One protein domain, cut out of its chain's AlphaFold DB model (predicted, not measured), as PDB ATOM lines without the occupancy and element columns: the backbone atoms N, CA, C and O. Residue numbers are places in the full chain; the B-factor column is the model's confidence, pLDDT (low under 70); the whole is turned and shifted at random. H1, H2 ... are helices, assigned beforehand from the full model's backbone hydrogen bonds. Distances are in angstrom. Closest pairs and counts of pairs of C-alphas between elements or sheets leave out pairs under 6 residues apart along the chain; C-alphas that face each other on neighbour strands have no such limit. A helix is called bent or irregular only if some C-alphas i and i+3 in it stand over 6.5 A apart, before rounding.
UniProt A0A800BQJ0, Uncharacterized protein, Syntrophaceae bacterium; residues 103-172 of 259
ATOM      1  N   LYS A 103     210.742 172.384 224.945       64.25
ATOM      2  CA  LYS A 103     209.294 172.480 225.112       64.25
ATOM      3  C   LYS A 103     208.757 173.912 225.001       64.25
ATOM      4  O   LYS A 103     207.804 174.130 224.270       64.25
ATOM      5  N   HIS A 104     209.331 174.873 225.720       64.69
ATOM      6  CA  HIS A 104     208.912 176.272 225.638       64.69
ATOM      7  C   HIS A 104     209.204 176.879 224.263       64.69
ATOM      8  O   HIS A 104     208.360 177.590 223.730       64.69
ATOM      9  N   LEU A 105     210.356 176.565 223.662       71.44
ATOM     10  CA  LEU A 105     210.662 177.015 222.306       71.44
ATOM     11  C   LEU A 105     209.624 176.495 221.303       71.44
ATOM     12  O   LEU A 105     209.088 177.275 220.525       71.44
ATOM     13  N   HIS A 106     209.289 175.202 221.353       74.62
ATOM     14  CA  HIS A 106     208.228 174.641 220.518       74.62
ATOM     15  C   HIS A 106     206.863 175.267 220.812       74.62
ATOM     16  O   HIS A 106     206.110 175.512 219.881       74.62
ATOM     17  N   GLU A 107     206.543 175.565 222.072       74.50
ATOM     18  CA  GLU A 107     205.265 176.182 222.427       74.50
ATOM     19  C   GLU A 107     205.090 177.570 221.802       74.50
ATOM     20  O   GLU A 107     204.021 177.858 221.274       74.50
ATOM     21  N   VAL A 108     206.141 178.395 221.827       73.00
ATOM     22  CA  VAL A 108     206.124 179.752 221.258       73.00
ATOM     23  C   VAL A 108     206.224 179.728 219.731       73.00
ATOM     24  O   VAL A 108     205.627 180.567 219.069       73.00
ATOM     25  N   MET A 109     206.964 178.774 219.160       73.19
ATOM     26  CA  MET A 109     207.245 178.751 217.720       73.19
ATOM     27  C   MET A 109     206.221 177.966 216.896       73.19
ATOM     28  O   MET A 109     206.065 178.264 215.718       73.19
ATOM     29  N   LYS A 110     205.507 176.985 217.469       72.81
ATOM     30  CA  LYS A 110     204.626 176.072 216.707       72.81
ATOM     31  C   LYS A 110     203.509 176.767 215.921       72.81
ATOM     32  O   LYS A 110     202.989 176.164 214.989       72.81
ATOM     33  N   THR A 111     203.095 177.973 216.320       73.12
ATOM     34  CA  THR A 111     202.036 178.734 215.633       73.12
ATOM     35  C   THR A 111     202.580 179.655 214.548       73.12
ATOM     36  O   THR A 111     201.865 179.942 213.595       73.12
ATOM     37  N   GLU A 112     203.840 180.075 214.668       74.25
ATOM     38  CA  GLU A 112     204.446 181.102 213.813       74.25
ATOM     39  C   GLU A 112     205.441 180.525 212.796       74.25
ATOM     40  O   GLU A 112     205.737 181.156 211.782       74.25
ATOM     41  N   VAL A 113     205.992 179.336 213.061       77.88
ATOM     42  CA  VAL A 113     207.110 178.756 212.309       77.88
ATOM     43  C   VAL A 113     206.878 177.264 212.063       77.88
ATOM     44  O   VAL A 113     206.554 176.506 212.979       77.88
ATOM     45  N   SER A 114     207.084 176.816 210.820       83.44
ATOM     46  CA  SER A 114     206.966 175.395 210.474       83.44
ATOM     47  C   SER A 114     208.079 174.554 211.108       83.44
ATOM     48  O   SER A 114     209.213 175.010 211.273       83.44
ATOM     49  N   CYS A 115     207.790 173.284 211.397       80.12
ATOM     50  CA  CYS A 115     208.765 172.352 211.975       80.12
ATOM     51  C   CYS A 115     210.035 172.233 211.116       80.12
ATOM     52  O   CYS A 115     211.144 172.238 211.647       80.12
ATOM     53  N   GLU A 116     209.868 172.194 209.793       85.00
ATOM     54  CA  GLU A 116     210.939 172.064 208.794       85.00
ATOM     55  C   GLU A 116     211.878 173.275 208.760       85.00
ATOM     56  O   GLU A 116     213.034 173.157 208.351       85.00
ATOM     57  N   THR A 117     211.416 174.436 209.238       82.50
ATOM     58  CA  THR A 117     212.257 175.636 209.338       82.50
ATOM     59  C   THR A 117     213.426 175.413 210.297       82.50
ATOM     60  O   THR A 117     214.524 175.914 210.051       82.50
ATOM     61  N   CYS A 118     213.217 174.649 211.374       81.25
ATOM     62  CA  CYS A 118     214.254 174.313 212.352       81.25
ATOM     63  C   CYS A 118     214.809 172.897 212.119       81.25
ATOM     64  O   CYS A 118     216.026 172.727 212.007       81.25
ATOM     65  N   HIS A 119     213.928 171.901 211.979       84.44
ATOM     66  CA  HIS A 119     214.252 170.498 211.694       84.44
ATOM     67  C   HIS A 119     214.422 170.268 210.193       84.44
ATOM     68  O   HIS A 119     213.664 169.556 209.535       84.44
ATOM     69  N   HIS A 120     215.437 170.921 209.647       86.00
ATOM     70  CA  HIS A 120     215.767 170.853 208.237       86.00
ATOM     71  C   HIS A 120     216.535 169.566 207.902       86.00
ATOM     72  O   HIS A 120     217.138 168.935 208.772       86.00
ATOM     73  N   ASN A 121     216.524 169.185 206.621       82.88
ATOM     74  CA  ASN A 121     217.330 168.088 206.063       82.88
ATOM     75  C   ASN A 121     217.202 166.745 206.809       82.88
ATOM     76  O   ASN A 121     218.137 165.947 206.815       82.88
ATOM     77  N   SER A 122     216.049 166.506 207.437       75.88
ATOM     78  CA  SER A 122     215.819 165.354 208.317       75.88
ATOM     79  C   SER A 122     214.819 164.338 207.745       75.88
ATOM     80  O   SER A 122     214.407 163.429 208.450       75.88
ATOM     81  N   ASN A 123     214.409 164.474 206.476       80.06
ATOM     82  CA  ASN A 123     213.458 163.571 205.801       80.06
ATOM     83  C   ASN A 123     212.156 163.315 206.591       80.06
ATOM     84  O   ASN A 123     211.611 162.215 206.565       80.06
ATOM     85  N   GLY A 124     211.661 164.334 207.298       74.81
ATOM     86  CA  GLY A 124     210.458 164.242 208.129       74.81
ATOM     87  C   GLY A 124     210.691 163.708 209.547       74.81
ATOM     88  O   GLY A 124     209.759 163.706 210.348       74.81
ATOM     89  N   GLU A 125     211.914 163.306 209.892       78.75
ATOM     90  CA  GLU A 125     212.289 162.959 211.262       78.75
ATOM     91  C   GLU A 125     212.729 164.198 212.055       78.75
ATOM     92  O   GLU A 125     213.191 165.196 211.504       78.75
ATOM     93  N   ILE A 126     212.590 164.142 213.379       79.56
ATOM     94  CA  ILE A 126     212.992 165.225 214.282       79.56
ATOM     95  C   ILE A 126     214.261 164.791 215.013       79.56
ATOM     96  O   ILE A 126     214.204 164.000 215.952       79.56
ATOM     97  N   HIS A 127     215.397 165.347 214.593       79.75
ATOM     98  CA  HIS A 127     216.705 165.145 215.226       79.75
ATOM     99  C   HIS A 127     217.126 166.373 216.036       79.75
ATOM    100  O   HIS A 127     216.694 167.501 215.758       79.75
ATOM    101  N   ALA A 128     217.991 166.183 217.035       80.38
ATOM    102  CA  ALA A 128     218.606 167.304 217.730       80.38
ATOM    103  C   ALA A 128     219.671 167.951 216.834       80.38
ATOM    104  O   ALA A 128     220.381 167.279 216.090       80.38
ATOM    105  N   CYS A 129     219.867 169.268 216.963       77.81
ATOM    106  CA  CYS A 129     220.840 169.996 216.140       77.81
ATOM    107  C   CYS A 129     222.249 169.390 216.225       77.81
ATOM    108  O   CYS A 129     222.975 169.377 215.239       77.81
ATOM    109  N   LYS A 130     222.633 168.872 217.398       78.25
ATOM    110  CA  LYS A 130     223.943 168.252 217.638       78.25
ATOM    111  C   LYS A 130     224.139 166.926 216.899       78.25
ATOM    112  O   LYS A 130     225.280 166.566 216.642       78.25
ATOM    113  N   ASP A 131     223.068 166.224 216.544       80.81
ATOM    114  CA  ASP A 131     223.173 164.915 215.891       80.81
ATOM    115  C   ASP A 131     223.766 165.089 214.484       80.81
ATOM    116  O   ASP A 131     224.586 164.293 214.029       80.81
ATOM    117  N   CYS A 132     223.458 166.224 213.848       78.69
ATOM    118  CA  CYS A 132     224.069 166.643 212.596       78.69
ATOM    119  C   CYS A 132     225.253 167.601 212.822       78.69
ATOM    120  O   CYS A 132     226.343 167.347 212.317       78.69
ATOM    121  N   HIS A 133     225.091 168.684 213.582       80.50
ATOM    122  CA  HIS A 133     226.076 169.771 213.712       80.50
ATOM    123  C   HIS A 133     227.091 169.598 214.858       80.50
ATOM    124  O   HIS A 133     227.893 170.496 215.101       80.50
ATOM    125  N   GLY A 134     227.062 168.486 215.596       70.88
ATOM    126  CA  GLY A 134     227.926 168.255 216.763       70.88
ATOM    127  C   GLY A 134     229.389 167.970 216.434       70.88
ATOM    128  O   GLY A 134     230.230 168.021 217.327       70.88
ATOM    129  N   VAL A 135     229.706 167.700 215.165       73.25
ATOM    130  CA  VAL A 135     231.093 167.595 214.699       73.25
ATOM    131  C   VAL A 135     231.723 168.989 214.558       73.25
ATOM    132  O   VAL A 135     231.018 169.940 214.202       73.25
ATOM    133  N   PRO A 136     233.036 169.143 214.821       63.09
ATOM    134  CA  PRO A 136     233.747 170.386 214.552       63.09
ATOM    135  C   PRO A 136     233.525 170.858 213.113       63.09
ATOM    136  O   PRO A 136     233.425 170.045 212.195       63.09
ATOM    137  N   PHE A 137     233.442 172.176 212.934       68.94
ATOM    138  CA  PHE A 137     233.253 172.786 211.621       68.94
ATOM    139  C   PHE A 137     234.350 172.330 210.654       68.94
ATOM    140  O   PHE A 137     235.536 172.506 210.935       68.94
ATOM    141  N   ASP A 138     233.935 171.769 209.521       67.69
ATOM    142  CA  ASP A 138     234.839 171.414 208.437       67.69
ATOM    143  C   ASP A 138     235.034 172.641 207.528       67.69
ATOM    144  O   ASP A 138     234.093 173.045 206.838       67.69
ATOM    145  N   PRO A 139     236.238 173.238 207.478       57.47
ATOM    146  CA  PRO A 139     236.508 174.397 206.631       57.47
ATOM    147  C   PRO A 139     236.381 174.101 205.128       57.47
ATOM    148  O   PRO A 139     236.336 175.037 204.331       57.47
ATOM    149  N   HIS A 140     236.316 172.828 204.727       62.81
ATOM    150  CA  HIS A 140     236.099 172.403 203.346       62.81
ATOM    151  C   HIS A 140     234.629 172.111 203.022       62.81
ATOM    152  O   HIS A 140     234.292 171.928 201.852       62.81
ATOM    153  N   ASN A 141     233.747 172.111 204.025       66.19
ATOM    154  CA  ASN A 141     232.315 171.909 203.858       66.19
ATOM    155  C   ASN A 141     231.526 173.039 204.534       66.19
ATOM    156  O   ASN A 141     230.997 172.911 205.638       66.19
ATOM    157  N   LEU A 142     231.399 174.149 203.808       67.31
ATOM    158  CA  LEU A 142     230.673 175.338 204.267       67.31
ATOM    159  C   LEU A 142     229.161 175.105 204.406       67.31
ATOM    160  O   LEU A 142     228.481 175.880 205.068       67.31
ATOM    161  N   SER A 143     228.627 174.043 203.793       75.38
ATOM    162  CA  SER A 143     227.191 173.736 203.822       75.38
ATOM    163  C   SER A 143     226.709 173.185 205.165       75.38
ATOM    164  O   SER A 143     225.504 173.105 205.407       75.38
ATOM    165  N   LYS A 144     227.641 172.814 206.049       79.06
ATOM    166  CA  LYS A 144     227.339 172.229 207.349       79.06
ATOM    167  C   LYS A 144     228.121 172.947 208.454       79.06
ATOM    168  O   LYS A 144     229.195 172.493 208.849       79.06
ATOM    169  N   PRO A 145     227.588 174.062 208.982       76.38
ATOM    170  CA  PRO A 145     228.222 174.765 210.090       76.38
ATOM    171  C   PRO A 145     228.315 173.869 211.333       76.38
ATOM    172  O   PRO A 145     227.493 172.973 211.535       76.38
ATOM    173  N   GLY A 146     229.290 174.134 212.204       78.12
ATOM    174  CA  GLY A 146     229.325 173.517 213.534       78.12
ATOM    175  C   GLY A 146     228.161 173.998 214.413       78.12
ATOM    176  O   GLY A 146     227.567 175.046 214.149       78.12
ATOM    177  N   LEU A 147     227.855 173.269 215.492       75.31
ATOM    178  CA  LEU A 147     226.653 173.455 216.323       75.31
ATOM    179  C   LEU A 147     226.403 174.909 216.746       75.31
ATOM    180  O   LEU A 147     225.283 175.402 216.644       75.31
ATOM    181  N   LYS A 148     227.451 175.611 217.189       70.19
ATOM    182  CA  LYS A 148     227.352 177.013 217.617       70.19
ATOM    183  C   LYS A 148     226.920 177.938 216.476       70.19
ATOM    184  O   LYS A 148     226.038 178.769 216.664       70.19
ATOM    185  N   ALA A 149     227.535 177.788 215.306       71.75
ATOM    186  CA  ALA A 149     227.205 178.590 214.133       71.75
ATOM    187  C   ALA A 149     225.804 178.246 213.608       71.75
ATOM    188  O   ALA A 149     225.021 179.155 213.364       71.75
ATOM    189  N   ALA A 150     225.442 176.959 213.567       80.44
ATOM    190  CA  ALA A 150     224.117 176.507 213.147       80.44
ATOM    191  C   ALA A 150     222.985 177.113 213.999       80.44
ATOM    192  O   ALA A 150     221.975 177.569 213.464       80.44
ATOM    193  N   ILE A 151     223.164 177.158 215.326       76.69
ATOM    194  CA  ILE A 151     222.197 177.769 216.250       76.69
ATOM    195  C   ILE A 151     222.120 179.285 216.034       76.69
ATOM    196  O   ILE A 151     221.023 179.828 215.910       76.69
ATOM    197  N   HIS A 152     223.265 179.970 215.968       75.25
ATOM    198  CA  HIS A 152     223.287 181.418 215.760       75.25
ATOM    199  C   HIS A 152     222.645 181.819 214.436       75.25
ATOM    200  O   HIS A 152     221.793 182.701 214.429       75.25
ATOM    201  N   GLU A 153     222.994 181.154 213.337       78.94
ATOM    202  CA  GLU A 153     222.396 181.427 212.033       78.94
ATOM    203  C   GLU A 153     220.882 181.235 212.070       78.94
ATOM    204  O   GLU A 153     220.145 182.119 211.637       78.94
ATOM    205  N   ARG A 154     220.397 180.132 212.653       80.62
ATOM    206  CA  ARG A 154     218.963 179.822 212.662       80.62
ATOM    207  C   ARG A 154     218.146 180.809 213.492       80.62
ATOM    208  O   ARG A 154     217.118 181.286 213.022       80.62
ATOM    209  N   CYS A 155     218.588 181.128 214.707       77.44
ATOM    210  CA  CYS A 155     217.858 182.040 215.589       77.44
ATOM    211  C   CYS A 155     217.957 183.494 215.111       77.44
ATOM    212  O   CYS A 155     216.970 184.232 215.125       77.44
ATOM    213  N   MET A 156     219.145 183.918 214.668       78.94
ATOM    214  CA  MET A 156     219.355 185.294 214.228       78.94
ATOM    215  C   MET A 156     218.701 185.581 212.884       78.94
ATOM    216  O   MET A 156     218.383 186.739 212.652       78.94
ATOM    217  N   TYR A 157     218.472 184.577 212.033       78.75
ATOM    218  CA  TYR A 157     217.800 184.762 210.748       78.75
ATOM    219  C   TYR A 157     216.457 185.492 210.918       78.75
ATOM    220  O   TYR A 157     216.317 186.636 210.485       78.75
ATOM    221  N   CYS A 158     215.523 184.909 211.674       71.06
ATOM    222  CA  CYS A 158     214.232 185.546 211.927       71.06
ATOM    223  C   CYS A 158     214.357 186.751 212.863       71.06
ATOM    224  O   CYS A 158     213.738 187.780 212.619       71.06
ATOM    225  N   HIS A 159     215.179 186.685 213.920       72.25
ATOM    226  CA  HIS A 159     215.259 187.801 214.870       72.25
ATOM    227  C   HIS A 159     215.839 189.076 214.248       72.25
ATOM    228  O   HIS A 159     215.460 190.179 214.641       72.25
ATOM    229  N   LYS A 160     216.723 188.945 213.256       69.69
ATOM    230  CA  LYS A 160     217.248 190.065 212.474       69.69
ATOM    231  C   LYS A 160     216.177 190.684 211.587       69.69
ATOM    232  O   LYS A 160     216.059 191.905 211.563       69.69
ATOM    233  N   GLU A 161     215.422 189.859 210.872       64.06
ATOM    234  CA  GLU A 161     214.430 190.325 209.898       64.06
ATOM    235  C   GLU A 161     213.148 190.844 210.561       64.06
ATOM    236  O   GLU A 161     212.598 191.852 210.126       64.06
ATOM    237  N   VAL A 162     212.706 190.201 211.642       57.12
ATOM    238  CA  VAL A 162     211.428 190.483 212.311       57.12
ATOM    239  C   VAL A 162     211.578 191.519 213.430       57.12
ATOM    240  O   VAL A 162     210.689 192.344 213.620       57.12
ATOM    241  N   PHE A 163     212.705 191.521 214.153       58.72
ATOM    242  CA  PHE A 163     212.889 192.352 215.355       58.72
ATOM    243  C   PHE A 163     214.068 193.333 215.270       58.72
ATOM    244  O   PHE A 163     214.391 193.982 216.259       58.72
ATOM    245  N   GLY A 164     214.730 193.455 214.113       58.34
ATOM    246  CA  GLY A 164     215.916 194.312 213.962       58.34
ATOM    247  C   GLY A 164     217.200 193.724 214.564       58.34
ATOM    248  O   GLY A 164     218.234 194.393 214.592       58.34
ATOM    249  N   GLY A 165     217.160 192.454 214.972       55.75
ATOM    250  CA  GLY A 165     218.279 191.688 215.511       55.75
ATOM    251  C   GLY A 165     218.424 191.825 217.024       55.75
ATOM    252  O   GLY A 165     217.949 192.790 217.617       55.75
ATOM    253  N   PRO A 166     219.092 190.866 217.688       56.03
ATOM    254  CA  PRO A 166     219.429 191.044 219.087       56.03
ATOM    255  C   PRO A 166     220.458 192.174 219.210       56.03
ATOM    256  O   PRO A 166     221.560 192.087 218.672       56.03
ATOM    257  N   GLU A 167     220.117 193.221 219.960       59.47
ATOM    258  CA  GLU A 167     221.020 194.346 220.237       59.47
ATOM    259  C   GLU A 167     222.268 193.919 221.038       59.47
ATOM    260  O   GLU A 167     223.257 194.650 221.098       59.47
ATOM    261  N   SER A 168     222.250 192.726 221.655       61.22
ATOM    262  CA  SER A 168     223.404 192.145 222.345       61.22
ATOM    263  C   SER A 168     223.341 190.618 222.475       61.22
ATOM    264  O   SER A 168     222.262 190.024 222.522       61.22
ATOM    265  N   CYS A 169     224.505 189.984 222.661       64.88
ATOM    266  CA  CYS A 169     224.628 188.545 222.939       64.88
ATOM    267  C   CYS A 169     223.895 188.120 224.224       64.88
ATOM    268  O   CYS A 169     223.491 186.967 224.358       64.88
ATOM    269  N   LYS A 170     223.710 189.053 225.168       61.34
ATOM    270  CA  LYS A 170     223.110 188.799 226.487       61.34
ATOM    271  C   LYS A 170     221.609 188.527 226.430       61.34
ATOM    272  O   LYS A 170     221.073 187.928 227.354       61.34
ATOM    273  N   LEU A 171     220.948 188.939 225.348       62.34
ATOM    274  CA  LEU A 171     219.520 188.687 225.136       62.34
ATOM    275  C   LEU A 171     219.221 187.199 224.900       62.34
ATOM    276  O   LEU A 171     218.095 186.765 225.109       62.34
ATOM    277  N   CYS A 172     220.232 186.420 224.505       65.69
ATOM    278  CA  CYS A 172     220.146 184.965 224.361       65.69
ATOM    279  C   CYS A 172     221.038 184.232 225.384       65.69
ATOM    280  O   CYS A 172     220.684 183.157 225.866       65.69
TER     281      CYS A 172
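What this domain is: This is residues 103 to 172 of the 259 residues of an uncharacterized protein of Syntrophaceae bacterium (UniProt A0A800BQJ0). What is the shape? The chain makes a loosely folded U: the short helices H1, H2 and H3 follow one another outward, residues 134 to 146 make the turn, and the one long helix, H4, runs back. Contacts between the helices are few, and H3 packs on the first residues of H4 near the turn. What is it made of? The printed part has 70 residues with four named helices, in the order H1, H2, H3, H4, and no named strand; its class is all helix, though under half of the residues, 33 of 70, are in named elements. Is it compact? It is only just compact, close to loose, with a radius of gyration of the C-alphas of 13.2 A and spans of 33 by 29 by 19 A.

How they stand to each other: Does the first helix meet another? H1, residues 103 to 109, touches no helix; it is apart from H2, residues 115 to 118, from H3, residues 129 to 133, and from H4, residues 147 to 163. What of H2? H2 is apart from H3 and is close to but not clearly touching H4, where the closest C-alphas, those of Cys 118 and Arg 154, are 7.3 A apart. Where do two helices touch? H3 touches H4, which takes part with residues 147 to 151 alone; the closest C-alphas, those of His 133 and Leu 147, are 4.6 A apart. Are the helix backbones in order? Every O i to N i+4 pair is within hydrogen-bond range in H1 and H3, and 12 of 13 are in H4; H2 is too short for such a pair, but its 1 O i to N i+3 pair is within range.

Where its parts are: Where does the first helix begin? H1, residues 103 to 109, begins with C-alpha 103 at (209.294, 172.480, 225.112) and is 9.9 A long. Where are the two shortest? H2, residues 115 to 118, and H3, residues 129 to 133, each measure 5.8 A; C-alpha 129 is at (220.840, 169.996, 216.140). How far does H4 run? H4, residues 147 to 163, is 23.4 A long and ends with C-alpha 163 at (212.889, 192.352, 215.355). It is neither bent nor irregular, but only just: C-alphas 155 and 158 are 6.2 A apart.

The domain as a whole: How large is it? The two C-alphas farthest apart, those of Thr 111 and His 140, are 36.8 A apart. Are there cuts or long links? The printed part has no cut; the link H1 to H2 is tight, H2 to H3 is short, and H3 to H4 is long, with 13 residues. Where is confidence low? The mean pLDDT of the printed part is 72.8, and 22 residues are under 70: 103 to 104, 136 to 142 and 160 to 172.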